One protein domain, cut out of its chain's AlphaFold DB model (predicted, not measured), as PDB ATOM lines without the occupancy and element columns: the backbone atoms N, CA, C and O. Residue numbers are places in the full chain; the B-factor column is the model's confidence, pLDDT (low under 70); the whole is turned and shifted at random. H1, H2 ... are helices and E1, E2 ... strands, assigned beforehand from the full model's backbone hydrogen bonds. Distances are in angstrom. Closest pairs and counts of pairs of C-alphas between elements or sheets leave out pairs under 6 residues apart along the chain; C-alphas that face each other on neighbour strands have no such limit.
ATOM      1  N   LEU A  39     -27.026  15.919  51.553       93.12
ATOM      2  CA  LEU A  39     -26.102  16.996  51.909       93.12
ATOM      3  C   LEU A  39     -25.718  17.844  50.691       93.12
ATOM      4  O   LEU A  39     -25.847  19.062  50.721       93.12
ATOM      5  N   ALA A  40     -25.224  17.201  49.633       95.00
ATOM      6  CA  ALA A  40     -24.703  17.868  48.439       95.00
ATOM      7  C   ALA A  40     -24.705  16.917  47.228       95.00
ATOM      8  O   ALA A  40     -24.857  15.704  47.418       95.00
ATOM      9  N   PRO A  41     -24.487  17.408  45.992       94.56
ATOM     10  CA  PRO A  41     -24.207  16.546  44.849       94.56
ATOM     11  C   PRO A  41     -23.039  15.584  45.128       94.56
ATOM     12  O   PRO A  41     -22.050  15.928  45.777       94.56
ATOM     13  N   ALA A  42     -23.162  14.353  44.644       88.50
ATOM     14  CA  ALA A  42     -22.226  13.259  44.861       88.50
ATOM     15  C   ALA A  42     -20.984  13.402  43.966       88.50
ATOM     16  O   ALA A  42     -20.778  12.622  43.036       88.50
ATOM     17  N   TYR A  43     -20.164  14.414  44.237       90.44
ATOM     18  CA  TYR A  43     -18.850  14.573  43.617       90.44
ATOM     19  C   TYR A  43     -17.894  13.472  44.083       90.44
ATOM     20  O   TYR A  43     -17.929  13.076  45.248       90.44
ATOM     21  N   THR A  44     -17.017  12.984  43.201       80.50
ATOM     22  CA  THR A  44     -16.162  11.809  43.453       80.50
ATOM     23  C   THR A  44     -15.444  11.879  44.803       80.50
ATOM     24  O   THR A  44     -15.589  10.970  45.625       80.50
ATOM     25  N   ARG A  45     -14.773  12.999  45.105       81.81
ATOM     26  CA  ARG A  45     -14.028  13.189  46.366       81.81
ATOM     27  C   ARG A  45     -14.907  13.442  47.595       81.81
ATOM     28  O   ARG A  45     -14.425  13.311  48.714       81.81
ATOM     29  N   LEU A  46     -16.195  13.733  47.411       83.31
ATOM     30  CA  LEU A  46     -17.185  13.760  48.493       83.31
ATOM     31  C   LEU A  46     -17.816  12.395  48.767       83.31
ATOM     32  O   LEU A  46     -18.503  12.246  49.775       83.31
ATOM     33  N   THR A  47     -17.609  11.394  47.909       78.56
ATOM     34  CA  THR A  47     -18.203  10.053  48.069       78.56
ATOM     35  C   THR A  47     -17.294   9.016  48.721       78.56
ATOM     36  O   THR A  47     -17.694   7.852  48.831       78.56
ATOM     37  N   THR A  48     -16.110   9.435  49.178       71.88
ATOM     38  CA  THR A  48     -15.136   8.582  49.869       71.88
ATOM     39  C   THR A  48     -15.736   7.963  51.143       71.88
ATOM     40  O   THR A  48     -16.627   8.557  51.759       71.88
ATOM     41  N   PRO A  49     -15.279   6.775  51.578       53.50
ATOM     42  CA  PRO A  49     -15.763   6.172  52.822       53.50
ATOM     43  C   PRO A  49     -15.520   7.053  54.055       53.50
ATOM     44  O   PRO A  49     -16.355   7.083  54.953       53.50
ATOM     45  N   ASP A  50     -14.425   7.818  54.067       71.75
ATOM     46  CA  ASP A  50     -14.113   8.767  55.136       71.75
ATOM     47  C   ASP A  50     -15.155   9.908  55.199       71.75
ATOM     48  O   ASP A  50     -15.312  10.656  54.227       71.75
ATOM     49  N   PRO A  51     -15.883  10.072  56.321       78.62
ATOM     50  CA  PRO A  51     -16.865  11.135  56.464       78.62
ATOM     51  C   PRO A  51     -16.253  12.496  56.818       78.62
ATOM     52  O   PRO A  51     -17.004  13.468  56.851       78.62
ATOM     53  N   SER A  52     -14.945  12.599  57.094       78.62
ATOM     54  CA  SER A  52     -14.278  13.821  57.585       78.62
ATOM     55  C   SER A  52     -14.639  15.073  56.778       78.62
ATOM     56  O   SER A  52     -15.129  16.057  57.336       78.62
ATOM     57  N   VAL A  53     -14.504  15.004  55.453       90.94
ATOM     58  CA  VAL A  53     -14.788  16.114  54.533       90.94
ATOM     59  C   VAL A  53     -16.280  16.446  54.492       90.94
ATOM     60  O   VAL A  53     -16.646  17.618  54.543       90.94
ATOM     61  N   ARG A  54     -17.166  15.438  54.469       94.62
ATOM     62  CA  ARG A  54     -18.626  15.658  54.489       94.62
ATOM     63  C   ARG A  54     -19.095  16.259  55.810       94.62
ATOM     64  O   ARG A  54     -19.947  17.144  55.812       94.62
ATOM     65  N   LYS A  55     -18.514  15.819  56.924       90.88
ATOM     66  CA  LYS A  55     -18.786  16.362  58.255       90.88
ATOM     67  C   LYS A  55     -18.306  17.801  58.365       90.88
ATOM     68  O   LYS A  55     -19.075  18.651  58.794       90.88
ATOM     69  N   ALA A  56     -17.094  18.099  57.902       94.12
ATOM     70  CA  ALA A  56     -16.596  19.467  57.852       94.12
ATOM     71  C   ALA A  56     -17.470  20.363  56.958       94.12
ATOM     72  O   ALA A  56     -17.803  21.470  57.368       94.12
ATOM     73  N   LEU A  57     -17.901  19.879  55.786       97.69
ATOM     74  CA  LEU A  57     -18.802  20.611  54.891       97.69
ATOM     75  C   LEU A  57     -20.133  20.926  55.583       97.69
ATOM     76  O   LEU A  57     -20.569  22.073  55.566       97.69
ATOM     77  N   HIS A  58     -20.752  19.923  56.207       96.06
ATOM     78  CA  HIS A  58     -22.000  20.075  56.952       96.06
ATOM     79  C   HIS A  58     -21.859  21.067  58.117       96.06
ATOM     80  O   HIS A  58     -22.669  21.984  58.248       96.06
ATOM     81  N   ASP A  59     -20.816  20.919  58.938       93.38
ATOM     82  CA  ASP A  59     -20.570  21.777  60.099       93.38
ATOM     83  C   ASP A  59     -20.369  23.240  59.677       93.38
ATOM     84  O   ASP A  59     -21.030  24.131  60.209       93.38
ATOM     85  N   VAL A  60     -19.514  23.476  58.675       96.75
ATOM     86  CA  VAL A  60     -19.205  24.816  58.152       96.75
ATOM     87  C   VAL A  60     -20.421  25.447  57.479       96.75
ATOM     88  O   VAL A  60     -20.711  26.617  57.715       96.75
ATOM     89  N   SER A  61     -21.170  24.681  56.681       96.38
ATOM     90  CA  SER A  61     -22.426  25.132  56.068       96.38
ATOM     91  C   SER A  61     -23.429  25.589  57.128       96.38
ATOM     92  O   SER A  61     -23.974  26.689  57.018       96.38
ATOM     93  N   ARG A  62     -23.621  24.796  58.188       94.62
ATOM     94  CA  ARG A  62     -24.526  25.124  59.296       94.62
ATOM     95  C   ARG A  62     -24.071  26.367  60.059       94.62
ATOM     96  O   ARG A  62     -24.898  27.209  60.389       94.62
ATOM     97  N   GLU A  63     -22.775  26.485  60.329       95.19
ATOM     98  CA  GLU A  63     -22.192  27.603  61.076       95.19
ATOM     99  C   GLU A  63     -22.221  28.923  60.292       95.19
ATOM    100  O   GLU A  63     -22.411  29.983  60.882       95.19
ATOM    101  N   LEU A  64     -22.091  28.858  58.965       94.00
ATOM    102  CA  LEU A  64     -22.249  30.007  58.071       94.00
ATOM    103  C   LEU A  64     -23.712  30.299  57.715       94.00
ATOM    104  O   LEU A  64     -24.003  31.362  57.180       94.00
ATOM    105  N   GLY A  65     -24.634  29.362  57.950       94.25
ATOM    106  CA  GLY A  65     -26.013  29.454  57.471       94.25
ATOM    107  C   GLY A  65     -26.148  29.362  55.943       94.25
ATOM    108  O   GLY A  65     -27.122  29.868  55.384       94.25
ATOM    109  N   LEU A  66     -25.188  28.742  55.254       95.06
ATOM    110  CA  LEU A  66     -25.185  28.582  53.796       95.06
ATOM    111  C   LEU A  66     -25.732  27.211  53.381       95.06
ATOM    112  O   LEU A  66     -25.534  26.250  54.121       95.06
ATOM    113  N   PRO A  67     -26.340  27.063  52.190       95.38
ATOM    114  CA  PRO A  67     -26.679  25.746  51.650       95.38
ATOM    115  C   PRO A  67     -25.417  24.905  51.385       95.38
ATOM    116  O   PRO A  67     -24.479  25.368  50.730       95.38
ATOM    117  N   ALA A  68     -25.378  23.673  51.900       95.50
ATOM    118  CA  ALA A  68     -24.222  22.782  51.759       95.50
ATOM    119  C   ALA A  68     -23.969  22.368  50.300       95.50
ATOM    120  O   ALA A  68     -22.816  22.247  49.888       95.50
ATOM    121  N   ASP A  69     -25.028  22.207  49.506       94.69
ATOM    122  CA  ASP A  69     -24.961  21.928  48.072       94.69
ATOM    123  C   ASP A  69     -24.336  23.090  47.293       94.69
ATOM    124  O   ASP A  69     -23.457  22.867  46.463       94.69
ATOM    125  N   ALA A  70     -24.714  24.330  47.614       95.44
ATOM    126  CA  ALA A  70     -24.135  25.523  47.001       95.44
ATOM    127  C   ALA A  70     -22.636  25.641  47.298       95.44
ATOM    128  O   ALA A  70     -21.832  25.807  46.378       95.44
ATOM    129  N   LEU A  71     -22.249  25.491  48.571       97.19
ATOM    130  CA  LEU A  71     -20.843  25.500  48.976       97.19
ATOM    131  C   LEU A  71     -20.056  24.379  48.284       97.19
ATOM    132  O   LEU A  71     -18.953  24.609  47.786       97.19
ATOM    133  N   ALA A  72     -20.642  23.185  48.179       97.12
ATOM    134  CA  ALA A  72     -20.007  22.063  47.508       97.12
ATOM    135  C   ALA A  72     -19.824  22.271  46.006       97.12
ATOM    136  O   ALA A  72     -18.785  21.887  45.468       97.12
ATOM    137  N   THR A  73     -20.798  22.876  45.326       96.00
ATOM    138  CA  THR A  73     -20.707  23.198  43.899       96.00
ATOM    139  C   THR A  73     -19.657  24.274  43.632       96.00
ATOM    140  O   THR A  73     -18.918  24.161  42.654       96.00
ATOM    141  N   VAL A  74     -19.518  25.275  44.512       96.56
ATOM    142  CA  VAL A  74     -18.432  26.269  44.421       96.56
ATOM    143  C   VAL A  74     -17.066  25.598  44.577       96.56
ATOM    144  O   VAL A  74     -16.209  25.786  43.720       96.56
ATOM    145  N   ILE A  75     -16.880  24.747  45.590       97.12
ATOM    146  CA  ILE A  75     -15.608  24.032  45.803       97.12
ATOM    147  C   ILE A  75     -15.292  23.087  44.636       97.12
ATOM    148  O   ILE A  75     -14.176  23.075  44.122       97.12
ATOM    149  N   GLN A  76     -16.282  22.334  44.154       95.06
ATOM    150  CA  GLN A  76     -16.127  21.495  42.966       95.06
ATOM    151  C   GLN A  76     -15.678  22.324  41.754       95.06
ATOM    152  O   GLN A  76     -14.826  21.904  40.976       95.06
ATOM    153  N   SER A  77     -16.280  23.498  41.580       93.56
ATOM    154  CA  SER A  77     -16.020  24.421  40.481       93.56
ATOM    155  C   SER A  77     -14.610  25.021  40.519       93.56
ATOM    156  O   SER A  77     -14.050  25.271  39.449       93.56
ATOM    157  N   GLU A  78     -14.078  25.260  41.717       92.25
ATOM    158  CA  GLU A  78     -12.782  25.898  41.964       92.25
ATOM    159  C   GLU A  78     -11.616  24.905  42.004       92.25
ATOM    160  O   GLU A  78     -10.528  25.216  41.518       92.25
ATOM    161  N   SER A  79     -11.822  23.713  42.571       93.00
ATOM    162  CA  SER A  79     -10.715  22.797  42.861       93.00
ATOM    163  C   SER A  79     -11.010  21.315  42.636       93.00
ATOM    164  O   SER A  79     -10.147  20.504  42.947       93.00
ATOM    165  N   ASP A  80     -12.200  20.925  42.156       91.06
ATOM    166  CA  ASP A  80     -12.619  19.507  42.092       91.06
ATOM    167  C   ASP A  80     -12.477  18.791  43.449       91.06
ATOM    168  O   ASP A  80     -12.135  17.612  43.533       91.06
ATOM    169  N   TRP A  81     -12.665  19.531  44.550       93.19
ATOM    170  CA  TRP A  81     -12.410  19.039  45.909       93.19
ATOM    171  C   TRP A  81     -10.966  18.568  46.169       93.19
ATOM    172  O   TRP A  81     -10.696  17.912  47.175       93.19
ATOM    173  N   ASP A  82     -10.021  18.904  45.292       91.12
ATOM    174  CA  ASP A  82      -8.601  18.656  45.487       91.12
ATOM    175  C   ASP A  82      -7.984  19.802  46.313       91.12
ATOM    176  O   ASP A  82      -7.918  20.943  45.841       91.12
ATOM    177  N   PRO A  83      -7.526  19.538  47.551       92.25
ATOM    178  CA  PRO A  83      -6.956  20.573  48.407       92.25
ATOM    179  C   PRO A  83      -5.621  21.118  47.884       92.25
ATOM    180  O   PRO A  83      -5.184  22.173  48.341       92.25
ATOM    181  N   THR A  84      -4.971  20.427  46.943       91.56
ATOM    182  CA  THR A  84      -3.621  20.745  46.461       91.56
ATOM    183  C   THR A  84      -3.606  21.689  45.257       91.56
ATOM    184  O   THR A  84      -2.534  22.093  44.805       91.56
ATOM    185  N   VAL A  85      -4.773  22.073  44.731       84.75
ATOM    186  CA  VAL A  85      -4.880  22.960  43.564       84.75
ATOM    187  C   VAL A  85      -4.565  24.415  43.959       84.75
ATOM    188  O   VAL A  85      -5.028  24.886  45.001       84.75
ATOM    189  N   PRO A  86      -3.811  25.174  43.137       85.31
ATOM    190  CA  PRO A  86      -3.172  24.749  41.895       85.31
ATOM    191  C   PRO A  86      -1.874  23.978  42.169       85.31
ATOM    192  O   PRO A  86      -1.116  24.308  43.081       85.31
ATOM    193  N   HIS A  87      -1.583  22.974  41.343       82.50
ATOM    194  CA  HIS A  87      -0.436  22.083  41.559       82.50
ATOM    195  C   HIS A  87       0.926  22.758  41.307       82.50
ATOM    196  O   HIS A  87       1.949  22.299  41.812       82.50
ATOM    197  N   THR A  88       0.962  23.872  40.571       78.81
ATOM    198  CA  THR A  88       2.185  24.644  40.317       78.81
ATOM    199  C   THR A  88       2.286  25.860  41.240       78.81
ATOM    200  O   THR A  88       1.289  26.486  41.596       78.81
ATOM    201  N   LYS A  89       3.510  26.219  41.651       74.38
ATOM    202  CA  LYS A  89       3.801  27.474  42.374       74.38
ATOM    203  C   LYS A  89       4.192  28.586  41.394       74.38
ATOM    204  O   LYS A  89       5.286  29.131  41.482       74.38
ATOM    205  N   SER A  90       3.339  28.874  40.418       73.81
ATOM    206  CA  SER A  90       3.586  29.910  39.409       73.81
ATOM    207  C   SER A  90       2.375  30.832  39.263       73.81
ATOM    208  O   SER A  90       1.239  30.419  39.487       73.81
ATOM    209  N   GLY A  91       2.623  32.090  38.892       76.31
ATOM    210  CA  GLY A  91       1.577  33.105  38.756       76.31
ATOM    211  C   GLY A  91       1.113  33.690  40.095       76.31
ATOM    212  O   GLY A  91       1.861  33.717  41.072       76.31
ATOM    213  N   VAL A  92      -0.121  34.200  40.116       78.88
ATOM    214  CA  VAL A  92      -0.718  34.845  41.296       78.88
ATOM    215  C   VAL A  92      -0.851  33.827  42.438       78.88
ATOM    216  O   VAL A  92      -1.473  32.783  42.222       78.88
ATOM    217  N   PRO A  93      -0.320  34.110  43.646       84.50
ATOM    218  CA  PRO A  93      -0.448  33.215  44.790       84.50
ATOM    219  C   PRO A  93      -1.911  32.933  45.115       84.50
ATOM    220  O   PRO A  93      -2.665  33.843  45.483       84.50
ATOM    221  N   ARG A  94      -2.298  31.662  44.968       89.44
ATOM    222  CA  ARG A  94      -3.628  31.156  45.306       89.44
ATOM    223  C   ARG A  94      -3.591  29.689  45.709       89.44
ATOM    224  O   ARG A  94      -2.699  28.970  45.268       89.44
ATOM    225  N   GLY A  95      -4.542  29.211  46.502       88.06
ATOM    226  CA  GLY A  95      -4.556  27.790  46.842       88.06
ATOM    227  C   GLY A  95      -5.781  27.302  47.593       88.06
ATOM    228  O   GLY A  95      -6.499  28.073  48.229       88.06
ATOM    229  N   GLY A  96      -5.982  25.989  47.522       91.75
ATOM    230  CA  GLY A  96      -6.985  25.275  48.294       91.75
ATOM    231  C   GLY A  96      -8.368  25.222  47.652       91.75
ATOM    232  O   GLY A  96      -8.572  25.630  46.509       91.75
ATOM    233  N   LEU A  97      -9.333  24.730  48.427       95.50
ATOM    234  CA  LEU A  97     -10.690  24.390  47.982       95.50
ATOM    235  C   LEU A  97     -11.454  25.531  47.303       95.50
ATOM    236  O   LEU A  97     -12.322  25.288  46.474       95.50
ATOM    237  N   ILE A  98     -11.140  26.772  47.664       92.56
ATOM    238  CA  ILE A  98     -11.805  27.980  47.152       92.56
ATOM    239  C   ILE A  98     -10.847  28.912  46.400       92.56
ATOM    240  O   ILE A  98     -11.204  30.054  46.128       92.56
ATOM    241  N   GLN A  99      -9.625  28.444  46.113       91.06
ATOM    242  CA  GLN A  99      -8.568  29.228  45.467       91.06
ATOM    243  C   GLN A  99      -8.279  30.557  46.194       91.06
ATOM    244  O   GLN A  99      -8.180  31.610  45.563       91.06
ATOM    245  N   LEU A 100      -8.112  30.514  47.527       90.56
ATOM    246  CA  LEU A 100      -7.810  31.693  48.352       90.56
ATOM    247  C   LEU A 100      -6.605  32.430  47.771       90.56
ATOM    248  O   LEU A 100      -5.537  31.835  47.677       90.56
ATOM    249  N   THR A 101      -6.757  33.707  47.428       88.12
ATOM    250  CA  THR A 101      -5.672  34.533  46.880       88.12
ATOM    251  C   THR A 101      -5.049  35.426  47.950       88.12
ATOM    252  O   THR A 101      -5.714  35.819  48.909       88.12
ATOM    253  N   GLN A 102      -3.795  35.841  47.748       82.75
ATOM    254  CA  GLN A 102      -3.166  36.870  48.594       82.75
ATOM    255  C   GLN A 102      -3.972  38.186  48.595       82.75
ATOM    256  O   GLN A 102      -4.073  38.866  49.617       82.75
ATOM    257  N   GLY A 103      -4.608  38.517  47.464       76.81
ATOM    258  CA  GLY A 103      -5.451  39.706  47.303       76.81
ATOM    259  C   GLY A 103      -6.713  39.715  48.173       76.81
ATOM    260  O   GLY A 103      -7.273  40.781  48.412       76.81
ATOM    261  N   ALA A 104      -7.132  38.567  48.721       78.44
ATOM    262  CA  ALA A 104      -8.243  38.499  49.674       78.44
ATOM    263  C   ALA A 104      -7.937  39.210  51.010       78.44
ATOM    264  O   ALA A 104      -8.854  39.467  51.801       78.44
ATOM    265  N   ASN A 105      -6.656  39.517  51.274       78.44
ATOM    266  CA  ASN A 105      -6.165  40.148  52.500       78.44
ATOM    267  C   ASN A 105      -6.788  39.495  53.749       78.44
ATOM    268  O   ASN A 105      -7.448  40.139  54.577       78.44
ATOM    269  N   PHE A 106      -6.708  38.163  53.785       84.12
ATOM    270  CA  PHE A 106      -7.238  37.336  54.859       84.12
ATOM    271  C   PHE A 106      -6.176  37.214  55.965       84.12
ATOM    272  O   PHE A 106      -5.024  36.909  55.642       84.12
ATOM    273  N   PRO A 107      -6.508  37.496  57.243       84.31
ATOM    274  CA  PRO A 107      -5.535  37.438  58.332       84.31
ATOM    275  C   PRO A 107      -4.800  36.095  58.377       84.31
ATOM    276  O   PRO A 107      -5.424  35.042  58.302       84.31
ATOM    277  N   GLY A 108      -3.470  36.139  58.465       84.56
ATOM    278  CA  GLY A 108      -2.613  34.947  58.407       84.56
ATOM    279  C   GLY A 108      -2.238  34.483  56.993       84.56
ATOM    280  O   GLY A 108      -1.333  33.671  56.862       84.56
ATOM    281  N   PHE A 109      -2.853  35.036  55.940       88.94
ATOM    282  CA  PHE A 109      -2.633  34.666  54.532       88.94
ATOM    283  C   PHE A 109      -2.309  35.883  53.653       88.94
ATOM    284  O   PHE A 109      -2.673  35.957  52.481       88.94
ATOM    285  N   THR A 110      -1.628  36.871  54.231       86.75
ATOM    286  CA  THR A 110      -1.248  38.123  53.557       86.75
ATOM    287  C   THR A 110       0.059  38.016  52.768       86.75
ATOM    288  O   THR A 110       0.393  38.926  52.005       86.75
ATOM    289  N   THR A 111       0.790  36.905  52.908       89.44
ATOM    290  CA  THR A 111       2.024  36.607  52.167       89.44
ATOM    291  C   THR A 111       1.802  35.489  51.151       89.44
ATOM    292  O   THR A 111       0.967  34.602  51.349       89.44
ATOM    293  N   ALA A 112       2.578  35.504  50.063       87.56
ATOM    294  CA  ALA A 112       2.531  34.461  49.040       87.56
ATOM    295  C   ALA A 112       2.790  33.063  49.629       87.56
ATOM    296  O   ALA A 112       2.078  32.117  49.300       87.56
ATOM    297  N   ASP A 113       3.759  32.937  50.541       88.00
ATOM    298  CA  ASP A 113       4.108  31.662  51.174       88.00
ATOM    299  C   ASP A 113       2.977  31.102  52.034       88.00
ATOM    300  O   ASP A 113       2.673  29.911  51.939       88.00
ATOM    301  N   ALA A 114       2.304  31.952  52.815       88.31
ATOM    302  CA  ALA A 114       1.170  31.529  53.626       88.31
ATOM    303  C   ALA A 114       0.010  31.026  52.754       88.31
ATOM    304  O   ALA A 114      -0.570  29.977  53.028       88.31
ATOM    305  N   VAL A 115      -0.285  31.724  51.652       89.75
ATOM    306  CA  VAL A 115      -1.295  31.287  50.675       89.75
ATOM    307  C   VAL A 115      -0.895  29.964  50.022       89.75
ATOM    308  O   VAL A 115      -1.707  29.049  49.898       89.75
ATOM    309  N   TRP A 116       0.372  29.813  49.638       88.56
ATOM    310  CA  TRP A 116       0.862  28.582  49.030       88.56
ATOM    311  C   TRP A 116       0.843  27.382  49.973       88.56
ATOM    312  O   TRP A 116       0.690  26.257  49.479       88.56
ATOM    313  N   ALA A 117       1.008  27.615  51.276       87.62
ATOM    314  CA  ALA A 117       0.992  26.595  52.317       87.62
ATOM    315  C   ALA A 117      -0.398  25.977  52.530       87.62
ATOM    316  O   ALA A 117      -0.478  24.825  52.953       87.62
ATOM    317  N   VAL A 118      -1.481  26.674  52.152       89.38
ATOM    318  CA  VAL A 118      -2.856  26.139  52.219       89.38
ATOM    319  C   VAL A 118      -2.962  24.778  51.528       89.38
ATOM    320  O   VAL A 118      -3.613  23.880  52.045       89.38
ATOM    321  N   ARG A 119      -2.255  24.573  50.409       90.31
ATOM    322  CA  ARG A 119      -2.295  23.322  49.624       90.31
ATOM    323  C   ARG A 119      -1.786  22.079  50.350       90.31
ATOM    324  O   ARG A 119      -2.059  20.972  49.901       90.31
ATOM    325  N   ALA A 120      -1.024  22.255  51.426       86.81
ATOM    326  CA  ALA A 120      -0.570  21.148  52.262       86.81
ATOM    327  C   ALA A 120      -1.630  20.724  53.296       86.81
ATOM    328  O   ALA A 120      -1.500  19.671  53.913       86.81
ATOM    329  N   MET A 121      -2.674  21.532  53.504       88.19
ATOM    330  CA  MET A 121      -3.749  21.224  54.445       88.19
ATOM    331  C   MET A 121      -4.769  20.268  53.808       88.19
ATOM    332  O   MET A 121      -5.182  20.509  52.671       88.19
ATOM    333  N   PRO A 122      -5.248  19.240  54.533       89.44
ATOM    334  CA  PRO A 122      -6.377  18.413  54.108       89.44
ATOM    335  C   PRO A 122      -7.657  19.222  53.840       89.44
ATOM    336  O   PRO A 122      -7.857  20.298  54.403       89.44
ATOM    337  N   ALA A 123      -8.553  18.699  53.000       91.62
ATOM    338  CA  ALA A 123      -9.774  19.398  52.587       91.62
ATOM    339  C   ALA A 123     -10.706  19.760  53.765       91.62
ATOM    340  O   ALA A 123     -11.234  20.868  53.828       91.62
ATOM    341  N   ASP A 124     -10.881  18.861  54.732       91.44
ATOM    342  CA  ASP A 124     -11.660  19.097  55.954       91.44
ATOM    343  C   ASP A 124     -11.034  20.186  56.846       91.44
ATOM    344  O   ASP A 124     -11.746  21.025  57.408       91.44
ATOM    345  N   VAL A 125      -9.700  20.232  56.914       91.31
ATOM    346  CA  VAL A 125      -8.952  21.284  57.616       91.31
ATOM    347  C   VAL A 125      -9.120  22.624  56.908       91.31
ATOM    348  O   VAL A 125      -9.419  23.620  57.564       91.31
ATOM    349  N   GLN A 126      -9.009  22.663  55.576       95.88
ATOM    350  CA  GLN A 126      -9.233  23.884  54.800       95.88
ATOM    351  C   GLN A 126     -10.660  24.418  54.966       95.88
ATOM    352  O   GLN A 126     -10.847  25.623  55.134       95.88
ATOM    353  N   LEU A 127     -11.673  23.545  54.988       96.88
ATOM    354  CA  LEU A 127     -13.057  23.945  55.250       96.88
ATOM    355  C   LEU A 127     -13.188  24.703  56.580       96.88
ATOM    356  O   LEU A 127     -13.785  25.778  56.629       96.88
ATOM    357  N   ARG A 128     -12.597  24.172  57.653       92.75
ATOM    358  CA  ARG A 128     -12.723  24.744  59.002       92.75
ATOM    359  C   ARG A 128     -11.816  25.945  59.249       92.75
ATOM    360  O   ARG A 128     -12.242  26.902  59.884       92.75
ATOM    361  N   GLN A 129     -10.572  25.893  58.785       91.56
ATOM    362  CA  GLN A 129      -9.554  26.898  59.110       91.56
ATOM    363  C   GLN A 129      -9.442  28.012  58.066       91.56
ATOM    364  O   GLN A 129      -8.894  29.066  58.375       91.56
ATOM    365  N   ILE A 130      -9.968  27.807  56.854       92.81
ATOM    366  CA  ILE A 130      -9.873  28.776  55.754       92.81
ATOM    367  C   ILE A 130     -11.259  29.225  55.305       92.81
ATOM    368  O   ILE A 130     -11.582  30.406  55.410       92.81
ATOM    369  N   VAL A 131     -12.094  28.297  54.830       94.69
ATOM    370  CA  VAL A 131     -13.385  28.633  54.203       94.69
ATOM    371  C   VAL A 131     -14.330  29.283  55.212       94.69
ATOM    372  O   VAL A 131     -14.836  30.375  54.961       94.69
ATOM    373  N   LEU A 132     -14.517  28.656  56.376       94.81
ATOM    374  CA  LEU A 132     -15.361  29.176  57.450       94.81
ATOM    375  C   LEU A 132     -14.983  30.610  57.879       94.81
ATOM    376  O   LEU A 132     -15.837  31.497  57.788       94.81
ATOM    377  N   PRO A 133     -13.748  30.896  58.334       92.12
ATOM    378  CA  PRO A 133     -13.401  32.242  58.776       92.12
ATOM    379  C   PRO A 133     -13.343  33.258  57.630       92.12
ATOM    380  O   PRO A 133     -13.665  34.424  57.856       92.12
ATOM    381  N   LEU A 134     -12.995  32.859  56.399       91.00
ATOM    382  CA  LEU A 134     -13.063  33.768  55.256       91.00
ATOM    383  C   LEU A 134     -14.507  34.204  54.992       91.00
ATOM    384  O   LEU A 134     -14.769  35.399  54.865       91.00
ATOM    385  N   TYR A 135     -15.440  33.254  54.925       91.75
ATOM    386  CA  TYR A 135     -16.826  33.547  54.564       91.75
ATOM    387  C   TYR A 135     -17.577  34.285  55.676       91.75
ATOM    388  O   TYR A 135     -18.420  35.128  55.381       91.75
ATOM    389  N   ARG A 136     -17.195  34.097  56.946       91.44
ATOM    390  CA  ARG A 136     -17.681  34.932  58.061       91.44
ATOM    391  C   ARG A 136     -17.447  36.427  57.854       91.44
ATOM    392  O   ARG A 136     -18.323  37.223  58.175       91.44
ATOM    393  N   ARG A 137     -16.321  36.820  57.248       89.62
ATOM    394  CA  ARG A 137     -16.028  38.240  56.969       89.62
ATOM    395  C   ARG A 137     -17.037  38.869  56.011       89.62
ATOM    396  O   ARG A 137     -17.210  40.085  56.032       89.62
ATOM    397  N   TYR A 138     -17.682  38.083  55.148       88.25
ATOM    398  CA  TYR A 138     -18.714  38.615  54.260       88.25
ATOM    399  C   TYR A 138     -19.997  38.953  55.011       88.25
ATOM    400  O   TYR A 138     -20.608  39.968  54.695       88.25
ATOM    401  N   GLU A 139     -20.356  38.180  56.037       85.56
ATOM    402  CA  GLU A 139     -21.484  38.502  56.916       85.56
ATOM    403  C   GLU A 139     -21.220  39.793  57.707       85.56
ATOM    404  O   GLU A 139     -22.089  40.656  57.783       85.56
ATOM    405  N   GLU A 140     -19.993  39.991  58.200       84.75
ATOM    406  CA  GLU A 140     -19.585  41.234  58.876       84.75
ATOM    407  C   GLU A 140     -19.644  42.454  57.942       84.75
ATOM    408  O   GLU A 140     -20.134  43.518  58.312       84.75
ATOM    409  N   ARG A 141     -19.149  42.307  56.706       85.88
ATOM    410  CA  ARG A 141     -19.146  43.380  55.694       85.88
ATOM    411  C   ARG A 141     -20.523  43.640  55.098       85.88
ATOM    412  O   ARG A 141     -20.767  44.706  54.536       85.88
ATOM    413  N   SER A 142     -21.393  42.642  55.130       87.69
ATOM    414  CA  SER A 142     -22.676  42.657  54.454       87.69
ATOM    415  C   SER A 142     -23.688  41.863  55.280       87.69
ATOM    416  O   SER A 142     -23.963  40.713  54.949       87.69
ATOM    417  N   PRO A 143     -24.283  42.460  56.328       90.81
ATOM    418  CA  PRO A 143     -25.249  41.767  57.173       90.81
ATOM    419  C   PRO A 143     -26.377  41.101  56.369       90.81
ATOM    420  O   PRO A 143     -26.836  41.613  55.336       90.81
ATOM    421  N   GLY A 144     -26.798  39.918  56.808       88.56
ATOM    422  CA  GLY A 144     -27.768  39.078  56.112       88.56
ATOM    423  C   GLY A 144     -27.236  38.459  54.816       88.56
ATOM    424  O   GLY A 144     -28.034  38.103  53.947       88.56
ATOM    425  N   TRP A 145     -25.916  38.363  54.635       93.25
ATOM    426  CA  TRP A 145     -25.287  37.805  53.433       93.25
ATOM    427  C   TRP A 145     -25.649  36.341  53.232       93.25
ATOM    428  O   TRP A 145     -26.167  35.979  52.172       93.25
ATOM    429  N   ALA A 146     -25.493  35.523  54.269       93.19
ATOM    430  CA  ALA A 146     -25.852  34.112  54.192       93.19
ATOM    431  C   ALA A 146     -27.359  33.910  53.961       93.19
ATOM    432  O   ALA A 146     -27.772  33.024  53.211       93.19
ATOM    433  N   ALA A 147     -28.193  34.768  54.562       93.00
ATOM    434  CA  ALA A 147     -29.641  34.737  54.363       93.00
ATOM    435  C   ALA A 147     -30.034  35.054  52.914       93.00
ATOM    436  O   ALA A 147     -30.892  34.371  52.358       93.00
ATOM    437  N   ARG A 148     -29.371  36.034  52.288       93.06
ATOM    438  CA  ARG A 148     -29.571  36.375  50.873       93.06
ATOM    439  C   ARG A 148     -29.173  35.238  49.943       93.06
ATOM    440  O   ARG A 148     -29.942  34.915  49.050       93.06
ATOM    441  N   ILE A 149     -28.022  34.606  50.178       94.56
ATOM    442  CA  ILE A 149     -27.583  33.459  49.368       94.56
ATOM    443  C   ILE A 149     -28.585  32.312  49.475       94.56
ATOM    444  O   ILE A 149     -28.989  31.747  48.466       94.56
ATOM    445  N   ARG A 150     -29.028  31.989  50.693       93.06
ATOM    446  CA  ARG A 150     -29.999  30.916  50.931       93.06
ATOM    447  C   ARG A 150     -31.361  31.182  50.278       93.06
ATOM    448  O   ARG A 150     -32.040  30.229  49.920       93.06
ATOM    449  N   ALA A 151     -31.756  32.448  50.152       91.69
ATOM    450  CA  ALA A 151     -33.018  32.857  49.538       91.69
ATOM    451  C   ALA A 151     -32.935  33.060  48.013       91.69
ATOM    452  O   ALA A 151     -33.955  33.355  47.395       91.69
ATOM    453  N   ALA A 152     -31.749  32.951  47.411       91.19
ATOM    454  CA  ALA A 152     -31.564  33.173  45.985       91.19
ATOM    455  C   ALA A 152     -32.111  32.018  45.134       91.19
ATOM    456  O   ALA A 152     -32.065  30.859  45.546       91.19
ATOM    457  N   ASP A 153     -32.530  32.325  43.904       88.56
ATOM    458  CA  ASP A 153     -32.955  31.312  42.925       88.56
ATOM    459  C   ASP A 153     -31.810  30.357  42.538       88.56
ATOM    460  O   ASP A 153     -32.031  29.176  42.263       88.56
ATOM    461  N   ASP A 154     -30.571  30.863  42.538       91.69
ATOM    462  CA  ASP A 154     -29.346  30.097  42.303       91.69
ATOM    463  C   ASP A 154     -28.320  30.396  43.416       91.69
ATOM    464  O   ASP A 154     -27.450  31.261  43.260       91.69
ATOM    465  N   PRO A 155     -28.417  29.707  44.572       94.62
ATOM    466  CA  PRO A 155     -27.517  29.937  45.702       94.62
ATOM    467  C   PRO A 155     -26.043  29.662  45.381       94.62
ATOM    468  O   PRO A 155     -25.164  30.301  45.959       94.62
ATOM    469  N   ALA A 156     -25.755  28.733  44.462       94.81
ATOM    470  CA  ALA A 156     -24.389  28.430  44.042       94.81
ATOM    471  C   ALA A 156     -23.792  29.595  43.245       94.81
ATOM    472  O   ALA A 156     -22.659  29.991  43.512       94.81
ATOM    473  N   LEU A 157     -24.554  30.182  42.314       95.56
ATOM    474  CA  LEU A 157     -24.145  31.390  41.597       95.56
ATOM    475  C   LEU A 157     -23.954  32.574  42.542       95.56
ATOM    476  O   LEU A 157     -22.933  33.254  42.451       95.56
ATOM    477  N   GLU A 158     -24.911  32.820  43.441       95.06
ATOM    478  CA  GLU A 158     -24.793  33.929  44.388       95.06
ATOM    479  C   GLU A 158     -23.570  33.762  45.280       95.06
ATOM    480  O   GLU A 158     -22.791  34.702  45.394       95.06
ATOM    481  N   LEU A 159     -23.307  32.569  45.817       95.62
ATOM    482  CA  LEU A 159     -22.083  32.308  46.574       95.62
ATOM    483  C   LEU A 159     -20.816  32.494  45.717       95.62
ATOM    484  O   LEU A 159     -19.856  33.128  46.158       95.62
ATOM    485  N   TYR A 160     -20.821  31.994  44.479       95.00
ATOM    486  CA  TYR A 160     -19.682  32.090  43.565       95.00
ATOM    487  C   TYR A 160     -19.314  33.537  43.227       95.00
ATOM    488  O   TYR A 160     -18.132  33.859  43.133       95.00
ATOM    489  N   LYS A 161     -20.298  34.436  43.095       93.44
ATOM    490  CA  LYS A 161     -20.055  35.865  42.849       93.44
ATOM    491  C   LYS A 161     -19.148  36.488  43.908       93.44
ATOM    492  O   LYS A 161     -18.223  37.217  43.561       93.44
ATOM    493  N   TRP A 162     -19.377  36.153  45.177       90.06
ATOM    494  CA  TRP A 162     -18.556  36.627  46.294       90.06
ATOM    495  C   TRP A 162     -17.157  36.009  46.308       90.06
ATOM    496  O   TRP A 162     -16.208  36.676  46.718       90.06
ATOM    497  N   ASN A 163     -17.023  34.769  45.829       88.62
ATOM    498  CA  ASN A 163     -15.732  34.091  45.715       88.62
ATOM    499  C   ASN A 163     -14.893  34.613  44.534       88.62
ATOM    500  O   ASN A 163     -13.671  34.665  44.625       88.62
ATOM    501  N   PHE A 164     -15.546  35.002  43.435       90.75
ATOM    502  CA  PHE A 164     -14.892  35.347  42.173       90.75
ATOM    503  C   PHE A 164     -14.653  36.855  42.000       90.75
ATOM    504  O   PHE A 164     -13.511  37.284  41.859       90.75
ATOM    505  N   LEU A 165     -15.717  37.669  42.015       89.12
ATOM    506  CA  LEU A 165     -15.665  39.125  41.819       89.12
ATOM    507  C   LEU A 165     -16.666  39.807  42.770       89.12
ATOM    508  O   LEU A 165     -17.744  40.232  42.342       89.12
ATOM    509  N   ILE A 229     -21.779  12.318  40.193       74.25
ATOM    510  CA  ILE A 229     -22.161  10.981  39.754       74.25
ATOM    511  C   ILE A 229     -23.634  11.007  39.301       74.25
ATOM    512  O   ILE A 229     -24.485  11.451  40.071       74.25
ATOM    513  N   PRO A 230     -23.979  10.540  38.090       74.50
ATOM    514  CA  PRO A 230     -25.357  10.595  37.624       74.50
ATOM    515  C   PRO A 230     -26.220   9.537  38.320       74.50
ATOM    516  O   PRO A 230     -25.742   8.457  38.679       74.50
ATOM    517  N   VAL A 231     -27.519   9.814  38.462       66.56
ATOM    518  CA  VAL A 231     -28.505   8.908  39.079       66.56
ATOM    519  C   VAL A 231     -28.430   7.497  38.487       66.56
ATOM    520  O   VAL A 231     -28.451   6.527  39.244       66.56
ATOM    521  N   ARG A 232     -28.236   7.358  37.168       66.88
ATOM    522  CA  ARG A 232     -28.077   6.062  36.476       66.88
ATOM    523  C   ARG A 232     -26.971   5.167  37.045       66.88
ATOM    524  O   ARG A 232     -27.081   3.951  36.947       66.88
ATOM    525  N   SER A 233     -25.942   5.745  37.667       55.84
ATOM    526  CA  SER A 233     -24.835   4.991  38.267       55.84
ATOM    527  C   SER A 233     -25.249   4.228  39.534       55.84
ATOM    528  O   SER A 233     -24.579   3.272  39.912       55.84
ATOM    529  N   TYR A 234     -26.344   4.622  40.199       50.38
ATOM    530  CA  TYR A 234     -26.777   4.036  41.481       50.38
ATOM    531  C   TYR A 234     -28.257   3.630  41.521       50.38
ATOM    532  O   TYR A 234     -28.590   2.658  42.203       50.38
ATOM    533  N   PHE A 235     -29.115   4.322  40.767       60.34
ATOM    534  CA  PHE A 235     -30.559   4.115  40.637       60.34
ATOM    535  C   PHE A 235     -30.935   3.939  39.150       60.34
ATOM    536  O   PHE A 235     -31.670   4.754  38.595       60.34
ATOM    537  N   PRO A 236     -30.465   2.876  38.470       50.31
ATOM    538  CA  PRO A 236     -30.711   2.675  37.035       50.31
ATOM    539  C   PRO A 236     -32.188   2.419  36.687       50.31
ATOM    540  O   PRO A 236     -32.549   2.417  35.517       50.31
ATOM    541  N   LYS A 237     -33.036   2.194  37.701       50.12
ATOM    542  CA  LYS A 237     -34.496   2.051  37.594       50.12
ATOM    543  C   LYS A 237     -35.260   3.349  37.896       50.12
ATOM    544  O   LYS A 237     -36.485   3.316  37.975       50.12
ATOM    545  N   ALA A 238     -34.565   4.465  38.139       57.31
ATOM    546  CA  ALA A 238     -35.215   5.770  38.222       57.31
ATOM    547  C   ALA A 238     -35.877   6.105  36.878       57.31
ATOM    548  O   ALA A 238     -35.531   5.523  35.846       57.31
ATOM    549  N   ARG A 239     -36.838   7.033  36.888       64.88
ATOM    550  CA  ARG A 239     -37.537   7.420  35.659       64.88
ATOM    551  C   ARG A 239     -36.515   7.905  34.614       64.88
ATOM    552  O   ARG A 239     -35.535   8.540  35.011       64.88
ATOM    553  N   PRO A 240     -36.696   7.625  33.313       67.69
ATOM    554  CA  PRO A 240     -35.734   7.994  32.272       67.69
ATOM    555  C   PRO A 240     -35.260   9.457  32.327       67.69
ATOM    556  O   PRO A 240     -34.072   9.729  32.161       67.69
ATOM    557  N   GLU A 241     -36.161  10.389  32.638       72.56
ATOM    558  CA  GLU A 241     -35.885  11.820  32.808       72.56
ATOM    559  C   GLU A 241     -34.993  12.158  34.016       72.56
ATOM    560  O   GLU A 241     -34.387  13.230  34.065       72.56
TER     561      GLU A 241
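Overview. This is residues 39 to 165 and 229 to 241 of the 658 residues of an uncharacterized protein of Polyangium fumosum (UniProt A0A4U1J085). Two pairs of helices make the core: H1 and H4 run side by side, and H2 and H6 form a second pair, with H2 crossing H1; the short H5 makes the corner between H4 and H6. H3 and the long stretch of residues 80 to 111 make one side of the model, while at the other end a tail, of which residues 233 to 238 stick out, adds to the length. The printed part has 140 residues, with one named strand and six named helices in the order E1, H1, H2, H3, H4, H5, H6; its class is mostly helix. It is compact, with a radius of gyration of the C-alphas of 15.7 A, and spans 52 by 35 by 25 A.

Arrangement. E1, residues 39 to 41, pairs with no named strand. It has 9 pairs of C-alphas within 8 A of H2, residues 68 to 79, the closest being Ala 40 and Asp 69 at 4.1 A. H1, residues 52 to 64, touches H2 with residues 57 to 62 alone, closest at the C-alphas of Ser 61 and Ala 68, 5.2 A, at a steep tilt of 62 degrees, opposite ways. H4, residues 123 to 141, touches H1 at a shallow tilt of 10 degrees, the same way; the closest C-alphas, of Val 53 and Asp 124, are 4.5 A apart. H3, residues 112 to 120, is close to H4 but not clearly touching, with the C-alphas of Val 118 and Gln 126 closest at 7.2 A. H5, residues 145 to 151, and H4 only just touch, with 3 pairs of C-alphas within 8 A, and only at the corner, closest at Glu 139 and Trp 145, 5.2 A. H6, residues 155 to 164, touches H2 at a steep tilt of 39 degrees, the same way, closest at the C-alphas of Ala 70 and Ala 156, 4.2 A. H5 and H6 touch only at the corner, with the C-alphas of Ile 149 and Pro 155 closest at 5.1 A. H2 and H4 are apart. Every O i to N i+4 pair is within hydrogen-bond range in H1, H2 and H5, against 9 of 15 in H4, 5 of 6 in H6 and 2 of 5 in H3, where 5 of 6 O i to N i+3 pairs are.

Along the chain. E1 begins at C-alpha 39, (-26.102, 16.996, 51.909). H1 is 18.0 A long, H2 16.2 A, and H4 25.9 A with a kink of 29 degrees near residue 130. H6 ends at C-alpha 164, (-14.892, 35.347, 42.173).

Size, cuts and confidence. The C-alphas of Thr 111 and Lys 237 are the farthest apart, 52.3 A. Residues 166 to 228 are not printed, and C-alphas 165 and 229 are 29.0 A apart across the cut. The link from H2 to H3 is long, 32 residues. The pLDDT is under 70 at residue 49 and residues 231 to 240.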